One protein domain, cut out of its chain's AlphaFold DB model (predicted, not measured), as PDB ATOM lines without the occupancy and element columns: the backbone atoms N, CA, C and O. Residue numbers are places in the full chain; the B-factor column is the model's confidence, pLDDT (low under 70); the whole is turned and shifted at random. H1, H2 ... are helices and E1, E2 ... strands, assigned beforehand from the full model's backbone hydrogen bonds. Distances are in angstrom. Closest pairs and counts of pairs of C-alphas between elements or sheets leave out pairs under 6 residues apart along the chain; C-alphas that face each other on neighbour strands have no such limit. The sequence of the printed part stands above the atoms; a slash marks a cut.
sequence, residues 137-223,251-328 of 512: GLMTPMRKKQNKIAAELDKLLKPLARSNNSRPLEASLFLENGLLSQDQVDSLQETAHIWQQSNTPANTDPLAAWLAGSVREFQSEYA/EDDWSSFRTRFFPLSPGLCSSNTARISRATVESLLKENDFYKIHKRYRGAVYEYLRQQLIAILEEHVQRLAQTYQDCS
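Overview. This is residues 137 to 223 and 251 to 328 of the 512 residues of the protein "DEAD box helicase involved in nonsense mediated decay, putative" of Penicillium digitatum (strain Pd1 / CECT 20795) (UniProt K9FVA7). One long helix, H6, runs most of the model's length, with H1 side by side with its residues 313 to 328. Near its other end the short helices H2, H4 and H5, the longer H3 and a two-strand ribbon, E1 and E2, make a loose head. The 165 printed residues hold six named helices and two named strands, in the order H1 H2 H3 H4 E1 E2 H5 H6: mostly helix, with an antiparallel sheet. The whole is loose, radius of gyration of the C-alphas 19.2 A, spanning 60 by 39 by 32 A.

Arrangement. H1, residues 139 to 160, touches H6, residues 295 to 328, opposite ways at a shallow tilt of 9 degrees; the closest C-alphas, of Met 142 and Cys 327, are 5.4 A apart. H2, residues 171 to 176, and H3, residues 182 to 198, form a helical hairpin, closest C-alphas Ala 171 and Val 185, 6.7 A. H4, residues 206 to 210, touches H3, closest C-alphas Pro 206 and Leu 188, 5.3 A. E1, residues 215 to 217, and E2, residues 268 to 270, are antiparallel; N 216 and O 269 are within hydrogen-bond range, 2.8 A. H5, residues 278 to 284, touches H6 at a steep tilt of 67 degrees, closest C-alphas Val 281 and Val 301, 5.8 A. Every O i to N i+4 pair is within hydrogen-bond range in H2, H4 and H5; 16 of 18 are in H1, 10 of 13 in H3, 28 of 30 in H6.

Along the chain. H1 begins at C-alpha 139 (104.727, 175.881, 156.276) and is 31.9 A long; H3 is 25.6 A. H6, 48.7 A, ends at C-alpha 328 (103.276, 166.608, 155.518).

Size, cuts and confidence. Residues 224 to 250 are not printed; C-alphas 223 and 251 are 40.1 A apart. pLDDT is under 70 at residues 191 to 204, 220 to 223, 251 to 260 and 273.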
ATOM      1  N   GLY A 137     106.209 179.907 161.750       88.19
ATOM      2  CA  GLY A 137     105.217 179.023 161.136       88.19
ATOM      3  C   GLY A 137     105.830 177.799 160.449       88.19
ATOM      4  O   GLY A 137     106.920 177.856 159.865       88.19
ATOM      5  N   LEU A 138     105.102 176.681 160.464       91.44
ATOM      6  CA  LEU A 138     105.621 175.383 160.006       91.44
ATOM      7  C   LEU A 138     105.661 175.225 158.477       91.44
ATOM      8  O   LEU A 138     106.438 174.427 157.953       91.44
ATOM      9  N   MET A 139     104.883 176.015 157.734       88.00
ATOM     10  CA  MET A 139     104.727 175.881 156.276       88.00
ATOM     11  C   MET A 139     106.049 175.858 155.505       88.00
ATOM     12  O   MET A 139     106.395 174.886 154.833       88.00
ATOM     13  N   THR A 140     106.790 176.962 155.560       88.75
ATOM     14  CA  THR A 140     108.020 177.141 154.784       88.75
ATOM     15  C   THR A 140     109.120 176.141 155.156       88.75
ATOM     16  O   THR A 140     109.704 175.564 154.232       88.75
ATOM     17  N   PRO A 141     109.447 175.903 156.445       92.56
ATOM     18  CA  PRO A 141     110.470 174.921 156.793       92.56
ATOM     19  C   PRO A 141     110.067 173.497 156.391       92.56
ATOM     20  O   PRO A 141     110.912 172.773 155.860       92.56
ATOM     21  N   MET A 142     108.794 173.108 156.552       92.56
ATOM     22  CA  MET A 142     108.340 171.773 156.147       92.56
ATOM     23  C   MET A 142     108.387 171.589 154.630       92.56
ATOM     24  O   MET A 142     108.910 170.577 154.172       92.56
ATOM     25  N   ARG A 143     107.991 172.598 153.840       88.19
ATOM     26  CA  ARG A 143     108.124 172.574 152.369       88.19
ATOM     27  C   ARG A 143     109.576 172.356 151.929       88.19
ATOM     28  O   ARG A 143     109.851 171.550 151.043       88.19
ATOM     29  N   LYS A 144     110.529 173.059 152.555       91.00
ATOM     30  CA  LYS A 144     111.965 172.890 152.263       91.00
ATOM     31  C   LYS A 144     112.444 171.476 152.598       91.00
ATOM     32  O   LYS A 144     113.194 170.892 151.818       91.00
ATOM     33  N   LYS A 145     112.006 170.923 153.733       92.38
ATOM     34  CA  LYS A 145     112.358 169.564 154.160       92.38
ATOM     35  C   LYS A 145     111.755 168.503 153.233       92.38
ATOM     36  O   LYS A 145     112.481 167.608 152.815       92.38
ATOM     37  N   GLN A 146     110.494 168.656 152.828       90.12
ATOM     38  CA  GLN A 146     109.838 167.804 151.829       90.12
ATOM     39  C   GLN A 146     110.595 167.796 150.496       90.12
ATOM     40  O   GLN A 146     110.882 166.724 149.974       90.12
ATOM     41  N   ASN A 147     110.991 168.966 149.979       89.38
ATOM     42  CA  ASN A 147     111.779 169.052 148.743       89.38
ATOM     43  C   ASN A 147     113.141 168.346 148.869       89.38
ATOM     44  O   ASN A 147     113.592 167.706 147.922       89.38
ATOM     45  N   LYS A 148     113.795 168.447 150.035       93.00
ATOM     46  CA  LYS A 148     115.056 167.742 150.302       93.00
ATOM     47  C   LYS A 148     114.859 166.223 150.305       93.00
ATOM     48  O   LYS A 148     115.634 165.527 149.663       93.00
ATOM     49  N   ILE A 149     113.814 165.734 150.974       91.88
ATOM     50  CA  ILE A 149     113.471 164.304 151.001       91.88
ATOM     51  C   ILE A 149     113.147 163.800 149.591       91.88
ATOM     52  O   ILE A 149     113.634 162.748 149.195       91.88
ATOM     53  N   ALA A 150     112.382 164.563 148.806       88.38
ATOM     54  CA  ALA A 150     112.067 164.207 147.424       88.38
ATOM     55  C   ALA A 150     113.331 164.091 146.554       88.38
ATOM     56  O   ALA A 150     113.465 163.132 145.801       88.38
ATOM     57  N   ALA A 151     114.285 165.020 146.693       90.00
ATOM     58  CA  ALA A 151     115.568 164.954 145.988       90.00
ATOM     59  C   ALA A 151     116.429 163.754 146.430       90.00
ATOM     60  O   ALA A 151     117.138 163.161 145.619       90.00
ATOM     61  N   GLU A 152     116.370 163.385 147.709       91.94
ATOM     62  CA  GLU A 152     117.076 162.218 148.242       91.94
ATOM     63  C   GLU A 152     116.467 160.904 147.732       91.94
ATOM     64  O   GLU A 152     117.198 160.026 147.279       91.94
ATOM     65  N   LEU A 153     115.135 160.805 147.708       90.12
ATOM     66  CA  LEU A 153     114.418 159.674 147.117       90.12
ATOM     67  C   LEU A 153     114.681 159.550 145.610       90.12
ATOM     68  O   LEU A 153     114.915 158.440 145.140       90.12
ATOM     69  N   ASP A 154     114.717 160.663 144.865       87.88
ATOM     70  CA  ASP A 154     115.108 160.655 143.446       87.88
ATOM     71  C   ASP A 154     116.509 160.057 143.274       87.88
ATOM     72  O   ASP A 154     116.688 159.137 142.478       87.88
ATOM     73  N   LYS A 155     117.483 160.482 144.089       89.06
ATOM     74  CA  LYS A 155     118.843 159.929 144.048       89.06
ATOM     75  C   LYS A 155     118.873 158.424 144.350       89.06
ATOM     76  O   LYS A 155     119.575 157.697 143.652       89.06
ATOM     77  N   LEU A 156     118.139 157.965 145.368       89.62
ATOM     78  CA  LEU A 156     118.125 156.558 145.795       89.62
ATOM     79  C   LEU A 156     117.435 155.633 144.786       89.62
ATOM     80  O   LEU A 156     117.893 154.515 144.567       89.62
ATOM     81  N   LEU A 157     116.340 156.087 144.170       88.75
ATOM     82  CA  LEU A 157     115.520 155.262 143.277       88.75
ATOM     83  C   LEU A 157     115.973 155.319 141.817       88.75
ATOM     84  O   LEU A 157     115.713 154.384 141.061       88.75
ATOM     85  N   LYS A 158     116.675 156.383 141.404       87.88
ATOM     86  CA  LYS A 158     117.148 156.566 140.025       87.88
ATOM     87  C   LYS A 158     117.927 155.369 139.461       87.88
ATOM     88  O   LYS A 158     117.669 155.039 138.303       87.88
ATOM     89  N   PRO A 159     118.823 154.684 140.201       87.00
ATOM     90  CA  PRO A 159     119.494 153.487 139.690       87.00
ATOM     91  C   PRO A 159     118.533 152.344 139.335       87.00
ATOM     92  O   PRO A 159     118.772 151.639 138.361       87.00
ATOM     93  N   LEU A 160     117.425 152.208 140.070       86.25
ATOM     94  CA  LEU A 160     116.420 151.145 139.922       86.25
ATOM     95  C   LEU A 160     115.314 151.476 138.902       86.25
ATOM     96  O   LEU A 160     114.354 150.716 138.743       86.25
ATOM     97  N   ALA A 161     115.403 152.626 138.233       83.81
ATOM     98  CA  ALA A 161     114.408 153.054 137.261       83.81
ATOM     99  C   ALA A 161     114.419 152.160 136.010       83.81
ATOM    100  O   ALA A 161     115.482 151.797 135.505       83.81
ATOM    101  N   ARG A 162     113.234 151.910 135.430       78.81
ATOM    102  CA  ARG A 162     113.071 151.136 134.179       78.81
ATOM    103  C   ARG A 162     113.998 151.548 133.034       78.81
ATOM    104  O   ARG A 162     114.393 150.698 132.241       78.81
ATOM    105  N   SER A 163     114.360 152.829 132.940       77.31
ATOM    106  CA  SER A 163     115.289 153.334 131.918       77.31
ATOM    107  C   SER A 163     116.677 152.684 131.970       77.31
ATOM    108  O   SER A 163     117.405 152.748 130.985       77.31
ATOM    109  N   ASN A 164     117.036 152.056 133.094       78.19
ATOM    110  CA  ASN A 164     118.336 151.429 133.319       78.19
ATOM    111  C   ASN A 164     118.287 149.894 133.243       78.19
ATOM    112  O   ASN A 164     119.300 149.247 133.479       78.19
ATOM    113  N   ASN A 165     117.144 149.294 132.888       80.88
ATOM    114  CA  ASN A 165     116.948 147.838 132.922       80.88
ATOM    115  C   ASN A 165     117.904 147.030 132.037       80.88
ATOM    116  O   ASN A 165     118.153 145.863 132.326       80.88
ATOM    117  N   SER A 166     118.414 147.634 130.965       80.38
ATOM    118  CA  SER A 166     119.289 146.973 129.992       80.38
ATOM    119  C   SER A 166     120.748 146.882 130.444       80.38
ATOM    120  O   SER A 166     121.588 146.331 129.730       80.38
ATOM    121  N   ARG A 167     121.081 147.426 131.622       85.38
ATOM    122  CA  ARG A 167     122.437 147.437 132.178       85.38
ATOM    123  C   ARG A 167     122.426 146.955 133.631       85.38
ATOM    124  O   ARG A 167     121.432 147.147 134.329       85.38
ATOM    125  N   PRO A 168     123.507 146.316 134.108       87.00
ATOM    126  CA  PRO A 168     123.653 146.046 135.530       87.00
ATOM    127  C   PRO A 168     123.716 147.345 136.335       87.00
ATOM    128  O   PRO A 168     124.116 148.386 135.811       87.00
ATOM    129  N   LEU A 169     123.353 147.265 137.614       89.44
ATOM    130  CA  LEU A 169     123.627 148.333 138.570       89.44
ATOM    131  C   LEU A 169     125.139 148.542 138.692       89.44
ATOM    132  O   LEU A 169     125.902 147.576 138.646       89.44
ATOM    133  N   GLU A 170     125.546 149.800 138.850       88.94
ATOM    134  CA  GLU A 170     126.957 150.186 138.897       88.94
ATOM    135  C   GLU A 170     127.687 149.553 140.088       88.94
ATOM    136  O   GLU A 170     127.141 149.450 141.190       88.94
ATOM    137  N   ALA A 171     128.951 149.167 139.890       89.88
ATOM    138  CA  ALA A 171     129.773 148.563 140.948       89.88
ATOM    139  C   ALA A 171     129.949 149.490 142.167       89.88
ATOM    140  O   ALA A 171     129.977 149.028 143.311       89.88
ATOM    141  N   SER A 172     130.003 150.801 141.914       90.19
ATOM    142  CA  SER A 172     130.052 151.869 142.919       90.19
ATOM    143  C   SER A 172     128.899 151.782 143.919       90.19
ATOM    144  O   SER A 172     129.130 151.934 145.112       90.19
ATOM    145  N   LEU A 173     127.680 151.455 143.475       90.88
ATOM    146  CA  LEU A 173     126.510 151.356 144.353       90.88
ATOM    147  C   LEU A 173     126.667 150.236 145.381       90.88
ATOM    148  O   LEU A 173     126.292 150.402 146.541       90.88
ATOM    149  N   PHE A 174     127.230 149.098 144.981       93.62
ATOM    150  CA  PHE A 174     127.466 147.992 145.903       93.62
ATOM    151  C   PHE A 174     128.603 148.301 146.882       93.62
ATOM    152  O   PHE A 174     128.501 147.939 148.050       93.62
ATOM    153  N   LEU A 175     129.646 149.006 146.435       93.31
ATOM    154  CA  LEU A 175     130.742 149.468 147.292       93.31
ATOM    155  C   LEU A 175     130.267 150.504 148.322       93.31
ATOM    156  O   LEU A 175     130.510 150.343 149.515       93.31
ATOM    157  N   GLU A 176     129.539 151.532 147.880       92.62
ATOM    158  CA  GLU A 176     128.996 152.600 148.732       92.62
ATOM    159  C   GLU A 176     128.053 152.063 149.821       92.62
ATOM    160  O   GLU A 176     127.952 152.658 150.894       92.62
ATOM    161  N   ASN A 177     127.391 150.928 149.567       93.19
ATOM    162  CA  ASN A 177     126.495 150.257 150.513       93.19
ATOM    163  C   ASN A 177     127.148 149.052 151.226       93.19
ATOM    164  O   ASN A 177     126.451 148.284 151.888       93.19
ATOM    165  N   GLY A 178     128.469 148.867 151.105       93.50
ATOM    166  CA  GLY A 178     129.227 147.846 151.843       93.50
ATOM    167  C   GLY A 178     128.974 146.394 151.415       93.50
ATOM    168  O   GLY A 178     129.278 145.472 152.168       93.50
ATOM    169  N   LEU A 179     128.413 146.177 150.224       94.19
ATOM    170  CA  LEU A 179     128.156 144.849 149.652       94.19
ATOM    171  C   LEU A 179     129.344 144.302 148.851       94.19
ATOM    172  O   LEU A 179     129.436 143.090 148.659       94.19
ATOM    173  N   LEU A 180     130.237 145.182 148.394       94.31
ATOM    174  CA  LEU A 180     131.530 144.844 147.799       94.31
ATOM    175  C   LEU A 180     132.651 145.567 148.550       94.31
ATOM    176  O   LEU A 180     132.466 146.683 149.029       94.31
ATOM    177  N   SER A 181     133.817 144.934 148.630       93.44
ATOM    178  CA  SER A 181     135.057 145.557 149.111       93.44
ATOM    179  C   SER A 181     135.787 146.298 147.988       93.44
ATOM    180  O   SER A 181     135.543 146.044 146.807       93.44
ATOM    181  N   GLN A 182     136.712 147.194 148.351       91.94
ATOM    182  CA  GLN A 182     137.539 147.905 147.372       91.94
ATOM    183  C   GLN A 182     138.346 146.923 146.508       91.94
ATOM    184  O   GLN A 182     138.273 147.013 145.290       91.94
ATOM    185  N   ASP A 183     138.976 145.912 147.117       90.19
ATOM    186  CA  ASP A 183     139.731 144.866 146.407       90.19
ATOM    187  C   ASP A 183     138.885 144.147 145.339       90.19
ATOM    188  O   ASP A 183     139.358 143.845 144.244       90.19
ATOM    189  N   GLN A 184     137.605 143.893 145.637       91.56
ATOM    190  CA  GLN A 184     136.683 143.258 144.693       91.56
ATOM    191  C   GLN A 184     136.352 144.172 143.516       91.56
ATOM    192  O   GLN A 184     136.338 143.712 142.373       91.56
ATOM    193  N   VAL A 185     136.113 145.460 143.772       89.25
ATOM    194  CA  VAL A 185     135.873 146.453 142.716       89.25
ATOM    195  C   VAL A 185     137.124 146.662 141.865       89.25
ATOM    196  O   VAL A 185     137.018 146.681 140.639       89.25
ATOM    197  N   ASP A 186     138.299 146.730 142.486       88.25
ATOM    198  CA  ASP A 186     139.584 146.867 141.800       88.25
ATOM    199  C   ASP A 186     139.841 145.653 140.890       88.25
ATOM    200  O   ASP A 186     140.186 145.826 139.721       88.25
ATOM    201  N   SER A 187     139.538 144.428 141.351       88.31
ATOM    202  CA  SER A 187     139.645 143.209 140.523       88.31
ATOM    203  C   SER A 187     138.758 143.252 139.267       88.31
ATOM    204  O   SER A 187     139.144 142.780 138.188       88.31
ATOM    205  N   LEU A 188     137.568 143.855 139.390       85.75
ATOM    206  CA  LEU A 188     136.642 144.061 138.281       85.75
ATOM    207  C   LEU A 188     137.175 145.120 137.301       85.75
ATOM    208  O   LEU A 188     137.015 144.963 136.089       85.75
ATOM    209  N   GLN A 189     137.830 146.173 137.802       82.19
ATOM    210  CA  GLN A 189     138.379 147.278 137.006       82.19
ATOM    211  C   GLN A 189     139.680 146.917 136.273       82.19
ATOM    212  O   GLN A 189     139.785 147.165 135.069       82.19
ATOM    213  N   GLU A 190     140.652 146.304 136.954       72.12
ATOM    214  CA  GLU A 190     141.948 145.925 136.366       72.12
ATOM    215  C   GLU A 190     141.763 144.991 135.166       72.12
ATOM    216  O   GLU A 190     142.340 145.190 134.094       72.12
ATOM    217  N   THR A 191     140.879 144.003 135.305       61.25
ATOM    218  CA  THR A 191     140.614 143.040 134.236       61.25
ATOM    219  C   THR A 191     139.789 143.658 133.105       61.25
ATOM    220  O   THR A 191     140.005 143.326 131.942       61.25
ATOM    221  N   ALA A 192     138.891 144.609 133.389       59.75
ATOM    222  CA  ALA A 192     138.187 145.353 132.343       59.75
ATOM    223  C   ALA A 192     139.157 146.183 131.476       59.75
ATOM    224  O   ALA A 192     139.023 146.190 130.251       59.75
ATOM    225  N   HIS A 193     140.180 146.802 132.078       57.50
ATOM    226  CA  HIS A 193     141.222 147.538 131.353       57.50
ATOM    227  C   HIS A 193     142.087 146.646 130.445       57.50
ATOM    228  O   HIS A 193     142.465 147.074 129.353       57.50
ATOM    229  N   ILE A 194     142.345 145.394 130.838       55.41
ATOM    230  CA  ILE A 194     143.075 144.418 130.005       55.41
ATOM    231  C   ILE A 194     142.261 144.036 128.754       55.41
ATOM    232  O   ILE A 194     142.822 143.855 127.675       55.41
ATOM    233  N   TRP A 195     140.932 143.959 128.862       52.59
ATOM    234  CA  TRP A 195     140.048 143.550 127.761       52.59
ATOM    235  C   TRP A 195     139.606 144.718 126.861       52.59
ATOM    236  O   TRP A 195     139.300 144.501 125.685       52.59
ATOM    237  N   GLN A 196     139.648 145.963 127.354       50.97
ATOM    238  CA  GLN A 196     139.370 147.183 126.577       50.97
ATOM    239  C   GLN A 196     140.302 147.387 125.369       50.97
ATOM    240  O   GLN A 196     139.943 148.106 124.437       50.97
ATOM    241  N   GLN A 197     141.445 146.697 125.306       51.56
ATOM    242  CA  GLN A 197     142.304 146.667 124.116       51.56
ATOM    243  C   GLN A 197     141.702 145.863 122.935       51.56
ATOM    244  O   GLN A 197     142.318 145.799 121.874       51.56
ATOM    245  N   SER A 198     140.506 145.261 123.074       47.97
ATOM    246  CA  SER A 198     139.978 144.261 122.124       47.97
ATOM    247  C   SER A 198     138.478 144.366 121.744       47.97
ATOM    248  O   SER A 198     137.849 143.345 121.505       47.97
ATOM    249  N   ASN A 199     137.918 145.579 121.569       49.50
ATOM    250  CA  ASN A 199     136.532 145.883 121.099       49.50
ATOM    251  C   ASN A 199     135.426 146.075 122.163       49.50
ATOM    252  O   ASN A 199     134.288 145.654 121.953       49.50
ATOM    253  N   THR A 200     135.679 146.783 123.266       47.19
ATOM    254  CA  THR A 200     134.589 147.299 124.133       47.19
ATOM    255  C   THR A 200     134.657 148.822 124.290       47.19
ATOM    256  O   THR A 200     135.758 149.370 124.322       47.19
ATOM    257  N   PRO A 201     133.515 149.544 124.362       49.44
ATOM    258  CA  PRO A 201     133.510 150.998 124.524       49.44
ATOM    259  C   PRO A 201     134.229 151.419 125.814       49.44
ATOM    260  O   PRO A 201     134.014 150.818 126.868       49.44
ATOM    261  N   ALA A 202     135.026 152.488 125.740       47.81
ATOM    262  CA  ALA A 202     135.961 152.962 126.771       47.81
ATOM    263  C   ALA A 202     135.331 153.456 128.100       47.81
ATOM    264  O   ALA A 202     136.000 154.108 128.890       47.81
ATOM    265  N   ASN A 203     134.049 153.175 128.352       52.72
ATOM    266  CA  ASN A 203     133.309 153.656 129.523       52.72
ATOM    267  C   ASN A 203     132.277 152.627 130.033       52.72
ATOM    268  O   ASN A 203     131.188 152.979 130.482       52.72
ATOM    269  N   THR A 204     132.574 151.337 129.849       61.09
ATOM    270  CA  THR A 204     131.675 150.239 130.235       61.09
ATOM    271  C   THR A 204     131.876 149.904 131.712       61.09
ATOM    272  O   THR A 204     133.010 149.669 132.123       61.09
ATOM    273  N   ASP A 205     130.792 149.877 132.495       74.44
ATOM    274  CA  ASP A 205     130.830 149.525 133.921       74.44
ATOM    275  C   ASP A 205     131.501 148.142 134.140       74.44
ATOM    276  O   ASP A 205     131.199 147.196 133.398       74.44
ATOM    277  N   PRO A 206     132.405 147.991 135.131       81.31
ATOM    278  CA  PRO A 206     133.138 146.745 135.368       81.31
ATOM    279  C   PRO A 206     132.248 145.508 135.587       81.31
ATOM    280  O   PRO A 206     132.584 144.410 135.126       81.31
ATOM    281  N   LEU A 207     131.077 145.660 136.224       86.12
ATOM    282  CA  LEU A 207     130.130 144.555 136.403       86.12
ATOM    283  C   LEU A 207     129.486 144.144 135.081       86.12
ATOM    284  O   LEU A 207     129.230 142.955 134.883       86.12
ATOM    285  N   ALA A 208     129.263 145.074 134.149       85.44
ATOM    286  CA  ALA A 208     128.729 144.741 132.829       85.44
ATOM    287  C   ALA A 208     129.662 143.811 132.043       85.44
ATOM    288  O   ALA A 208     129.191 142.843 131.436       85.44
ATOM    289  N   ALA A 209     130.977 144.035 132.114       83.56
ATOM    290  CA  ALA A 209     131.962 143.141 131.508       83.56
ATOM    291  C   ALA A 209     131.992 141.766 132.200       83.56
ATOM    292  O   ALA A 209     131.976 140.725 131.538       83.56
ATOM    293  N   TRP A 210     131.979 141.742 133.536       88.50
ATOM    294  CA  TRP A 210     132.018 140.502 134.313       88.50
ATOM    295  C   TRP A 210     130.768 139.624 134.122       88.50
ATOM    296  O   TRP A 210     130.877 138.391 134.044       88.50
ATOM    297  N   LEU A 211     129.593 140.248 133.987       88.62
ATOM    298  CA  LEU A 211     128.293 139.588 133.827       88.62
ATOM    299  C   LEU A 211     127.958 139.189 132.387       88.62
ATOM    300  O   LEU A 211     126.937 138.531 132.182       88.62
ATOM    301  N   ALA A 212     128.793 139.518 131.399       85.38
ATOM    302  CA  ALA A 212     128.516 139.272 129.984       85.38
ATOM    303  C   ALA A 212     128.064 137.817 129.698       85.38
ATOM    304  O   ALA A 212     128.803 136.841 129.887       85.38
ATOM    305  N   GLY A 213     126.814 137.663 129.244       82.25
ATOM    306  CA  GLY A 213     126.174 136.370 128.955       82.25
ATOM    307  C   GLY A 213     125.719 135.557 130.180       82.25
ATOM    308  O   GLY A 213     125.319 134.405 130.026       82.25
ATOM    309  N   SER A 214     125.785 136.124 131.387       86.50
ATOM    310  CA  SER A 214     125.371 135.488 132.654       86.50
ATOM    311  C   SER A 214     124.061 136.062 133.218       86.50
ATOM    312  O   SER A 214     123.530 135.546 134.202       86.50
ATOM    313  N   VAL A 215     123.539 137.122 132.597       88.44
ATOM    314  CA  VAL A 215     122.298 137.816 132.963       88.44
ATOM    315  C   VAL A 215     121.443 138.069 131.719       88.44
ATOM    316  O   VAL A 215     121.961 138.073 130.603       88.44
ATOM    317  N   ARG A 216     120.138 138.260 131.911       87.56
ATOM    318  CA  ARG A 216     119.150 138.622 130.884       87.56
ATOM    319  C   ARG A 216     118.155 139.629 131.455       87.56
ATOM    320  O   ARG A 216     117.997 139.689 132.669       87.56
ATOM    321  N   GLU A 217     117.468 140.388 130.613       86.19
ATOM    322  CA  GLU A 217     116.383 141.260 131.079       86.19
ATOM    323  C   GLU A 217     115.229 140.439 131.666       86.19
ATOM    324  O   GLU A 217     114.850 139.386 131.142       86.19
ATOM    325  N   PHE A 218     114.681 140.921 132.779       82.31
ATOM    326  CA  PHE A 218     113.497 140.351 133.394       82.31
ATOM    327  C   PHE A 218     112.274 140.643 132.518       82.31
ATOM    328  O   PHE A 218     111.911 141.800 132.308       82.31
ATOM    329  N   GLN A 219     111.620 139.590 132.030       76.88
ATOM    330  CA  GLN A 219     110.356 139.694 131.308       76.88
ATOM    331  C   GLN A 219     109.201 139.497 132.289       76.88
ATOM    332  O   GLN A 219     109.109 138.466 132.951       76.88
ATOM    333  N   SER A 220     108.336 140.504 132.390       64.38
ATOM    334  CA  SER A 220     107.109 140.423 133.175       64.38
ATOM    335  C   SER A 220     105.980 139.937 132.272       64.38
ATOM    336  O   SER A 220     105.397 140.736 131.544       64.38
ATOM    337  N   GLU A 221     105.659 138.648 132.314       55.22
ATOM    338  CA  GLU A 221     104.359 138.168 131.841       55.22
ATOM    339  C   GLU A 221     103.334 138.510 132.926       55.22
ATOM    340  O   GLU A 221     103.102 137.736 133.851       55.22
ATOM    341  N   TYR A 222     102.760 139.714 132.869       54.19
ATOM    342  CA  TYR A 222     101.484 139.918 133.546       54.19
ATOM    343  C   TYR A 222     100.480 139.043 132.801       54.19
ATOM    344  O   TYR A 222     100.224 139.282 131.620       54.19
ATOM    345  N   ALA A 223      99.967 137.999 133.456       50.19
ATOM    346  CA  ALA A 223      98.776 137.321 132.972       50.19
ATOM    347  C   ALA A 223      97.705 138.405 132.809       50.19
ATOM    348  O   ALA A 223      97.369 139.090 133.775       50.19
ATOM    349  N   GLU A 251      92.688 175.157 145.334       52.47
ATOM    350  CA  GLU A 251      93.347 174.651 146.552       52.47
ATOM    351  C   GLU A 251      94.664 173.960 146.173       52.47
ATOM    352  O   GLU A 251      94.663 173.004 145.410       52.47
ATOM    353  N   ASP A 252      95.801 174.441 146.702       52.66
ATOM    354  CA  ASP A 252      97.093 173.744 146.595       52.66
ATOM    355  C   ASP A 252      96.901 172.276 147.016       52.66
ATOM    356  O   ASP A 252      96.715 172.020 148.213       52.66
ATOM    357  N   ASP A 253      96.941 171.344 146.060       55.62
ATOM    358  CA  ASP A 253      96.939 169.906 146.324       55.62
ATOM    359  C   ASP A 253      98.170 169.581 147.181       55.62
ATOM    360  O   ASP A 253      99.327 169.727 146.766       55.62
ATOM    361  N   TRP A 254      97.887 169.287 148.445       50.47
ATOM    362  CA  TRP A 254      98.852 169.110 149.527       50.47
ATOM    363  C   TRP A 254      99.129 167.637 149.801       50.47
ATOM    364  O   TRP A 254     100.173 167.322 150.370       50.47
ATOM    365  N   SER A 255      98.210 166.764 149.388       51.12
ATOM    366  CA  SER A 255      98.387 165.317 149.319       51.12
ATOM    367  C   SER A 255      99.294 164.915 148.162       51.12
ATOM    368  O   SER A 255      99.955 163.882 148.248       51.12
ATOM    369  N   SER A 256      99.372 165.734 147.106       56.28
ATOM    370  CA  SER A 256     100.279 165.484 145.993       56.28
ATOM    371  C   SER A 256     101.730 165.506 146.462       56.28
ATOM    372  O   SER A 256     102.351 166.556 146.682       56.28
ATOM    373  N   PHE A 257     102.297 164.309 146.578       62.78
ATOM    374  CA  PHE A 257     103.727 164.134 146.685       62.78
ATOM    375  C   PHE A 257     104.352 164.604 145.370       62.78
ATOM    376  O   PHE A 257     104.347 163.889 144.371       62.78
ATOM    377  N   ARG A 258     104.873 165.837 145.354       63.25
ATOM    378  CA  ARG A 258     105.495 166.454 144.169       63.25
ATOM    379  C   ARG A 258     106.880 165.867 143.891       63.25
ATOM    380  O   ARG A 258     107.885 166.574 143.929       63.25
ATOM    381  N   THR A 259     106.929 164.569 143.638       62.62
ATOM    382  CA  THR A 259     108.105 163.860 143.141       62.62
ATOM    383  C   THR A 259     107.824 163.295 141.753       62.62
ATOM    384  O   THR A 259     106.687 163.261 141.283       62.62
ATOM    385  N   ARG A 260     108.876 162.834 141.083       69.06
ATOM    386  CA  ARG A 260     108.743 162.077 139.844       69.06
ATOM    387  C   ARG A 260     108.174 160.697 140.168       69.06
ATOM    388  O   ARG A 260     108.616 160.055 141.112       69.06
ATOM    389  N   PHE A 261     107.222 160.211 139.380       75.75
ATOM    390  CA  PHE A 261     106.855 158.799 139.443       75.75
ATOM    391  C   PHE A 261     108.057 157.944 139.009       75.75
ATOM    392  O   PHE A 261     108.613 158.165 137.928       75.75
ATOM    393  N   PHE A 262     108.461 156.982 139.844       75.12
ATOM    394  CA  PHE A 262     109.556 156.056 139.547       75.12
ATOM    395  C   PHE A 262     108.989 154.672 139.246       75.12
ATOM    396  O   PHE A 262     108.686 153.925 140.175       75.12
ATOM    397  N   PRO A 263     108.856 154.290 137.965       78.00
ATOM    398  CA  PRO A 263     108.497 152.925 137.635       78.00
ATOM    399  C   PRO A 263     109.691 152.025 137.966       78.00
ATOM    400  O   PRO A 263     110.678 151.979 137.223       78.00
ATOM    401  N   LEU A 264     109.606 151.335 139.101       82.12
ATOM    402  CA  LEU A 264     110.604 150.357 139.513       82.12
ATOM    403  C   LEU A 264     110.510 149.108 138.633       82.12
ATOM    404  O   LEU A 264     109.451 148.756 138.098       82.12
ATOM    405  N   SER A 265     111.638 148.432 138.456       80.31
ATOM    406  CA  SER A 265     111.685 147.161 137.746       80.31
ATOM    407  C   SER A 265     112.821 146.285 138.265       80.31
ATOM    408  O   SER A 265     113.848 146.812 138.689       80.31
ATOM    409  N   PRO A 266     112.674 144.948 138.204       77.81
ATOM    410  CA  PRO A 266     113.757 144.035 138.558       77.81
ATOM    411  C   PRO A 266     115.016 144.180 137.684       77.81
ATOM    412  O   PRO A 266     116.085 143.730 138.094       77.81
ATOM    413  N   GLY A 267     114.911 144.796 136.498       85.56
ATOM    414  CA  GLY A 267     116.038 145.005 135.587       85.56
ATOM    415  C   GLY A 267     116.568 143.692 135.009       85.56
ATOM    416  O   GLY A 267     115.827 142.951 134.366       85.56
ATOM    417  N   LEU A 268     117.851 143.401 135.236       87.19
ATOM    418  CA  LEU A 268     118.506 142.167 134.794       87.19
ATOM    419  C   LEU A 268     118.412 141.059 135.848       87.19
ATOM    420  O   LEU A 268     118.750 141.297 137.004       87.19
ATOM    421  N   CYS A 269     118.069 139.838 135.438       85.31
ATOM    422  CA  CYS A 269     118.070 138.624 136.258       85.31
ATOM    423  C   CYS A 269     119.066 137.571 135.730       85.31
ATOM    424  O   CYS A 269     119.571 137.672 134.611       85.31
ATOM    425  N   SER A 270     119.373 136.547 136.534       86.31
ATOM    426  CA  SER A 270     120.259 135.441 136.123       86.31
ATOM    427  C   SER A 270     119.766 134.763 134.834       86.31
ATOM    428  O   SER A 270     118.592 134.407 134.716       86.31
ATOM    429  N   SER A 271     120.670 134.531 133.875       84.50
ATOM    430  CA  SER A 271     120.359 133.741 132.671       84.50
ATOM    431  C   SER A 271     120.255 132.240 132.965       84.50
ATOM    432  O   SER A 271     119.619 131.500 132.218       84.50
ATOM    433  N   ASN A 272     120.859 131.790 134.067       78.56
ATOM    434  CA  ASN A 272     120.817 130.406 134.519       78.56
ATOM    435  C   ASN A 272     119.582 130.163 135.399       78.56
ATOM    436  O   ASN A 272     119.354 130.901 136.359       78.56
ATOM    437  N   THR A 273     118.820 129.113 135.089       66.88
ATOM    438  CA  THR A 273     117.596 128.705 135.801       66.88
ATOM    439  C   THR A 273     117.864 127.796 137.004       66.88
ATOM    440  O   THR A 273     116.964 127.562 137.813       66.88
ATOM    441  N   ALA A 274     119.090 127.285 137.157       72.69
ATOM    442  CA  ALA A 274     119.457 126.444 138.289       72.69
ATOM    443  C   ALA A 274     119.448 127.247 139.603       72.69
ATOM    444  O   ALA A 274     120.185 128.223 139.755       72.69
ATOM    445  N   ARG A 275     118.641 126.810 140.579       72.62
ATOM    446  CA  ARG A 275     118.608 127.405 141.923       72.62
ATOM    447  C   ARG A 275     119.907 127.089 142.664       72.62
ATOM    448  O   ARG A 275     120.186 125.935 142.978       72.62
ATOM    449  N   ILE A 276     120.689 128.122 142.950       84.62
ATOM    450  CA  ILE A 276     121.897 128.039 143.776       84.62
ATOM    451  C   ILE A 276     121.516 128.402 145.215       84.62
ATOM    452  O   ILE A 276     120.720 129.313 145.436       84.62
ATOM    453  N   SER A 277     122.055 127.682 146.202       88.62
ATOM    454  CA  SER A 277     121.766 127.970 147.610       88.62
ATOM    455  C   SER A 277     122.429 129.273 148.060       88.62
ATOM    456  O   SER A 277     123.545 129.595 147.646       88.62
ATOM    457  N   ARG A 278     121.766 129.991 148.974       87.44
ATOM    458  CA  ARG A 278     122.270 131.241 149.563       87.44
ATOM    459  C   ARG A 278     123.676 131.086 150.160       87.44
ATOM    460  O   ARG A 278     124.557 131.875 149.842       87.44
ATOM    461  N   ALA A 279     123.916 130.003 150.901       90.31
ATOM    462  CA  ALA A 279     125.221 129.698 151.493       90.31
ATOM    463  C   ALA A 279     126.346 129.548 150.448       90.31
ATOM    464  O   ALA A 279     127.490 129.923 150.699       90.31
ATOM    465  N   THR A 280     126.028 129.027 149.255       91.38
ATOM    466  CA  THR A 280     127.009 128.919 148.163       91.38
ATOM    467  C   THR A 280     127.383 130.302 147.637       91.38
ATOM    468  O   THR A 280     128.561 130.576 147.430       91.38
ATOM    469  N   VAL A 281     126.397 131.185 147.449       91.25
ATOM    470  CA  VAL A 281     126.636 132.561 146.983       91.25
ATOM    471  C   VAL A 281     127.446 133.354 148.009       91.25
ATOM    472  O   VAL A 281     128.434 133.984 147.645       91.25
ATOM    473  N   GLU A 282     127.100 133.252 149.292       91.94
ATOM    474  CA  GLU A 282     127.840 133.889 150.389       91.94
ATOM    475  C   GLU A 282     129.289 133.386 150.489       91.94
ATOM    476  O   GLU A 282     130.193 134.163 150.789       91.94
ATOM    477  N   SER A 283     129.547 132.105 150.195       92.94
ATOM    478  CA  SER A 283     130.915 131.580 150.124       92.94
ATOM    479  C   SER A 283     131.700 132.135 148.934       92.94
ATOM    480  O   SER A 283     132.898 132.365 149.071       92.94
ATOM    481  N   LEU A 284     131.057 132.329 147.777       92.50
ATOM    482  CA  LEU A 284     131.694 132.897 146.582       92.50
ATOM    483  C   LEU A 284     132.027 134.383 146.763       92.50
ATOM    484  O   LEU A 284     133.044 134.841 146.257       92.50
ATOM    485  N   LEU A 285     131.212 135.118 147.526       92.56
ATOM    486  CA  LEU A 285     131.436 136.532 147.850       92.56
ATOM    487  C   LEU A 285     132.644 136.787 148.766       92.56
ATOM    488  O   LEU A 285     133.029 137.938 148.940       92.56
ATOM    489  N   LYS A 286     133.253 135.744 149.346       91.94
ATOM    490  CA  LYS A 286     134.510 135.862 150.107       91.94
ATOM    491  C   LYS A 286     135.750 135.936 149.217       91.94
ATOM    492  O   LYS A 286     136.834 136.196 149.726       91.94
ATOM    493  N   GLU A 287     135.617 135.648 147.923       91.75
ATOM    494  CA  GLU A 287     136.729 135.759 146.987       91.75
ATOM    495  C   GLU A 287     136.988 137.235 146.662       91.75
ATOM    496  O   GLU A 287     136.064 137.981 146.325       91.75
ATOM    497  N   ASN A 288     138.252 137.650 146.752       88.88
ATOM    498  CA  ASN A 288     138.652 139.023 146.440       88.88
ATOM    499  C   ASN A 288     138.720 139.253 144.924       88.88
ATOM    500  O   ASN A 288     138.383 140.328 144.453       88.88
ATOM    501  N   ASP A 289     139.105 138.230 144.154       89.88
ATOM    502  CA  ASP A 289     139.148 138.279 142.691       89.88
ATOM    503  C   ASP A 289     137.883 137.656 142.078       89.88
ATOM    504  O   ASP A 289     137.739 136.431 141.959       89.88
ATOM    505  N   PHE A 290     136.961 138.511 141.637       89.81
ATOM    506  CA  PHE A 290     135.676 138.086 141.081       89.81
ATOM    507  C   PHE A 290     135.803 137.271 139.786       89.81
ATOM    508  O   PHE A 290     134.876 136.531 139.433       89.81
ATOM    509  N   TYR A 291     136.929 137.324 139.066       87.56
ATOM    510  CA  TYR A 291     137.109 136.527 137.850       87.56
ATOM    511  C   TYR A 291     137.332 135.042 138.130       87.56
ATOM    512  O   TYR A 291     136.990 134.219 137.270       87.56
ATOM    513  N   LYS A 292     137.770 134.678 139.343       89.94
ATOM    514  CA  LYS A 292     137.821 133.277 139.798       89.94
ATOM    515  C   LYS A 292     136.435 132.669 140.005       89.94
ATOM    516  O   LYS A 292     136.285 131.447 139.966       89.94
ATOM    517  N   ILE A 293     135.397 133.497 140.167       90.31
ATOM    518  CA  ILE A 293     134.012 133.022 140.215       90.31
ATOM    519  C   ILE A 293     133.618 132.521 138.821       90.31
ATOM    520  O   ILE A 293     133.507 133.278 137.847       90.31
ATOM    521  N   HIS A 294     133.373 131.211 138.730       90.25
ATOM    522  CA  HIS A 294     133.011 130.550 137.481       90.25
ATOM    523  C   HIS A 294     131.750 131.178 136.856       90.25
ATOM    524  O   HIS A 294     130.749 131.401 137.541       90.25
ATOM    525  N   LYS A 295     131.765 131.385 135.529       88.56
ATOM    526  CA  LYS A 295     130.732 132.113 134.762       88.56
ATOM    527  C   LYS A 295     129.290 131.714 135.110       88.56
ATOM    528  O   LYS A 295     128.445 132.575 135.314       88.56
ATOM    529  N   ARG A 296     129.033 130.408 135.277       88.81
ATOM    530  CA  ARG A 296     127.713 129.846 135.651       88.81
ATOM    531  C   ARG A 296     127.089 130.409 136.939       88.81
ATOM    532  O   ARG A 296     125.883 130.262 137.110       88.81
ATOM    533  N   TYR A 297     127.895 130.983 137.838       90.31
ATOM    534  CA  TYR A 297     127.462 131.513 139.135       90.31
ATOM    535  C   TYR A 297     127.313 133.038 139.159       90.31
ATOM    536  O   TYR A 297     126.634 133.556 140.039       90.31
ATOM    537  N   ARG A 298     127.905 133.764 138.202       91.38
ATOM    538  CA  ARG A 298     127.994 135.236 138.241       91.38
ATOM    539  C   ARG A 298     126.623 135.914 138.255       91.38
ATOM    540  O   ARG A 298     126.405 136.826 139.041       91.38
ATOM    541  N   GLY A 299     125.676 135.409 137.459       90.75
ATOM    542  CA  GLY A 299     124.296 135.906 137.444       90.75
ATOM    543  C   GLY A 299     123.576 135.745 138.785       90.75
ATOM    544  O   GLY A 299     122.878 136.657 139.215       90.75
ATOM    545  N   ALA A 300     123.789 134.624 139.480       90.62
ATOM    546  CA  ALA A 300     123.208 134.385 140.802       90.62
ATOM    547  C   ALA A 300     123.869 135.233 141.900       90.62
ATOM    548  O   ALA A 300     123.181 135.696 142.805       90.62
ATOM    549  N   VAL A 301     125.183 135.470 141.805       92.44
ATOM    550  CA  VAL A 301     125.898 136.395 142.700       92.44
ATOM    551  C   VAL A 301     125.374 137.823 142.524       92.44
ATOM    552  O   VAL A 301     125.057 138.473 143.514       92.44
ATOM    553  N   TYR A 302     125.206 138.295 141.284       92.06
ATOM    554  CA  TYR A 302     124.635 139.618 141.011       92.06
ATOM    555  C   TYR A 302     123.185 139.746 141.485       92.06
ATOM    556  O   TYR A 302     122.842 140.733 142.126       92.06
ATOM    557  N   GLU A 303     122.343 138.744 141.225       90.19
ATOM    558  CA  GLU A 303     120.963 138.709 141.719       90.19
ATOM    559  C   GLU A 303     120.919 138.818 143.252       90.19
ATOM    560  O   GLU A 303     120.144 139.604 143.792       90.19
ATOM    561  N   TYR A 304     121.792 138.089 143.952       91.50
ATOM    562  CA  TYR A 304     121.905 138.168 145.406       91.50
ATOM    563  C   TYR A 304     122.363 139.552 145.880       91.50
ATOM    564  O   TYR A 304     121.727 140.130 146.759       91.50
ATOM    565  N   LEU A 305     123.418 140.115 145.280       92.62
ATOM    566  CA  LEU A 305     123.892 141.468 145.591       92.62
ATOM    567  C   LEU A 305     122.789 142.508 145.361       92.62
ATOM    568  O   LEU A 305     122.580 143.372 146.208       92.62
ATOM    569  N   ARG A 306     122.038 142.400 144.258       91.50
ATOM    570  CA  ARG A 306     120.903 143.282 143.952       91.50
ATOM    571  C   ARG A 306     119.810 143.171 145.011       91.50
ATOM    572  O   ARG A 306     119.305 144.193 145.454       91.50
ATOM    573  N   GLN A 307     119.459 141.956 145.433       90.94
ATOM    574  CA  GLN A 307     118.474 141.735 146.496       90.94
ATOM    575  C   GLN A 307     118.920 142.347 147.829       90.94
ATOM    576  O   GLN A 307     118.115 143.003 148.485       90.94
ATOM    577  N   GLN A 308     120.192 142.187 148.211       93.44
ATOM    578  CA  GLN A 308     120.724 142.824 149.422       93.44
ATOM    579  C   GLN A 308     120.727 144.354 149.304       93.44
ATOM    580  O   GLN A 308     120.333 145.038 150.243       93.44
ATOM    581  N   LEU A 309     121.105 144.900 148.142       92.62
ATOM    582  CA  LEU A 309     121.078 146.343 147.898       92.62
ATOM    583  C   LEU A 309     119.657 146.898 147.999       92.62
ATOM    584  O   LEU A 309     119.447 147.903 148.666       92.62
ATOM    585  N   ILE A 310     118.678 146.234 147.377       91.81
ATOM    586  CA  ILE A 310     117.268 146.631 147.464       91.81
ATOM    587  C   ILE A 310     116.801 146.623 148.921       91.81
ATOM    588  O   ILE A 310     116.163 147.586 149.322       91.81
ATOM    589  N   ALA A 311     117.161 145.615 149.722       93.19
ATOM    590  CA  ALA A 311     116.797 145.569 151.140       93.19
ATOM    591  C   ALA A 311     117.389 146.745 151.946       93.19
ATOM    592  O   ALA A 311     116.693 147.344 152.763       93.19
ATOM    593  N   ILE A 312     118.647 147.125 151.684       93.94
ATOM    594  CA  ILE A 312     119.282 148.303 152.311       93.94
ATOM    595  C   ILE A 312     118.571 149.597 151.882       93.94
ATOM    596  O   ILE A 312     118.239 150.449 152.711       93.94
ATOM    597  N   LEU A 313     118.313 149.751 150.579       92.38
ATOM    598  CA  LEU A 313     117.626 150.923 150.034       92.38
ATOM    599  C   LEU A 313     116.183 151.020 150.537       92.38
ATOM    600  O   LEU A 313     115.708 152.122 150.795       92.38
ATOM    601  N   GLU A 314     115.495 149.895 150.711       92.81
ATOM    602  CA  GLU A 314     114.145 149.830 151.263       92.81
ATOM    603  C   GLU A 314     114.101 150.419 152.676       92.81
ATOM    604  O   GLU A 314     113.279 151.294 152.942       92.81
ATOM    605  N   GLU A 315     115.032 150.041 153.555       94.50
ATOM    606  CA  GLU A 315     115.113 150.593 154.913       94.50
ATOM    607  C   GLU A 315     115.360 152.117 154.899       94.50
ATOM    608  O   GLU A 315     114.825 152.873 155.716       94.50
ATOM    609  N   HIS A 316     116.151 152.607 153.939       93.88
ATOM    610  CA  HIS A 316     116.380 154.042 153.745       93.88
ATOM    611  C   HIS A 316     115.111 154.757 153.262       93.88
ATOM    612  O   HIS A 316     114.733 155.796 153.809       93.88
ATOM    613  N   VAL A 317     114.433 154.190 152.263       92.25
ATOM    614  CA  VAL A 317     113.190 154.726 151.696       92.25
ATOM    615  C   VAL A 317     112.088 154.757 152.749       92.25
ATOM    616  O   VAL A 317     111.420 155.779 152.874       92.25
ATOM    617  N   GLN A 318     111.933 153.706 153.556       93.75
ATOM    618  CA  GLN A 318     110.956 153.655 154.647       93.75
ATOM    619  C   GLN A 318     111.197 154.772 155.676       93.75
ATOM    620  O   GLN A 318     110.261 155.484 156.048       93.75
ATOM    621  N   ARG A 319     112.454 155.012 156.082       95.19
ATOM    622  CA  ARG A 319     112.802 156.122 156.993       95.19
ATOM    623  C   ARG A 319     112.488 157.495 156.397       95.19
ATOM    624  O   ARG A 319     111.969 158.376 157.093       95.19
ATOM    625  N   LEU A 320     112.793 157.693 155.115       93.62
ATOM    626  CA  LEU A 320     112.477 158.932 154.403       93.62
ATOM    627  C   LEU A 320     110.967 159.124 154.240       93.62
ATOM    628  O   LEU A 320     110.490 160.239 154.437       93.62
ATOM    629  N   ALA A 321     110.221 158.059 153.949       89.81
ATOM    630  CA  ALA A 321     108.767 158.078 153.831       89.81
ATOM    631  C   ALA A 321     108.099 158.451 155.162       89.81
ATOM    632  O   ALA A 321     107.262 159.352 155.183       89.81
ATOM    633  N   GLN A 322     108.538 157.861 156.281       92.56
ATOM    634  CA  GLN A 322     108.047 158.229 157.612       92.56
ATOM    635  C   GLN A 322     108.328 159.706 157.920       92.56
ATOM    636  O   GLN A 322     107.440 160.457 158.318       92.56
ATOM    637  N   THR A 323     109.556 160.158 157.650       92.88
ATOM    638  CA  THR A 323     109.926 161.566 157.848       92.88
ATOM    639  C   THR A 323     109.107 162.493 156.947       92.88
ATOM    640  O   THR A 323     108.743 163.596 157.357       92.88
ATOM    641  N   TYR A 324     108.824 162.078 155.710       90.31
ATOM    642  CA  TYR A 324     107.992 162.828 154.778       90.31
ATOM    643  C   TYR A 324     106.562 162.954 155.304       90.31
ATOM    644  O   TYR A 324     106.025 164.059 155.300       90.31
ATOM    645  N   GLN A 325     105.982 161.865 155.816       88.94
ATOM    646  CA  GLN A 325     104.655 161.858 156.428       88.94
ATOM    647  C   GLN A 325     104.567 162.849 157.597       88.94
ATOM    648  O   GLN A 325     103.654 163.677 157.627       88.94
ATOM    649  N   ASP A 326     105.562 162.858 158.488       91.50
ATOM    650  CA  ASP A 326     105.638 163.824 159.592       91.50
ATOM    651  C   ASP A 326     105.739 165.269 159.078       91.50
ATOM    652  O   ASP A 326     105.118 166.191 159.615       91.50
ATOM    653  N   CYS A 327     106.522 165.497 158.018       91.56
ATOM    654  CA  CYS A 327     106.634 166.816 157.397       91.56
ATOM    655  C   CYS A 327     105.316 167.254 156.757       91.56
ATOM    656  O   CYS A 327     104.969 168.427 156.856       91.56
ATOM    657  N   SER A 328     104.579 166.338 156.128       88.12
ATOM    658  CA  SER A 328     103.276 166.608 155.518       88.12
ATOM    659  C   SER A 328     102.222 166.957 156.565       88.12
ATOM    660  O   SER A 328     101.504 167.943 156.395       88.12
TER     661      SER A 328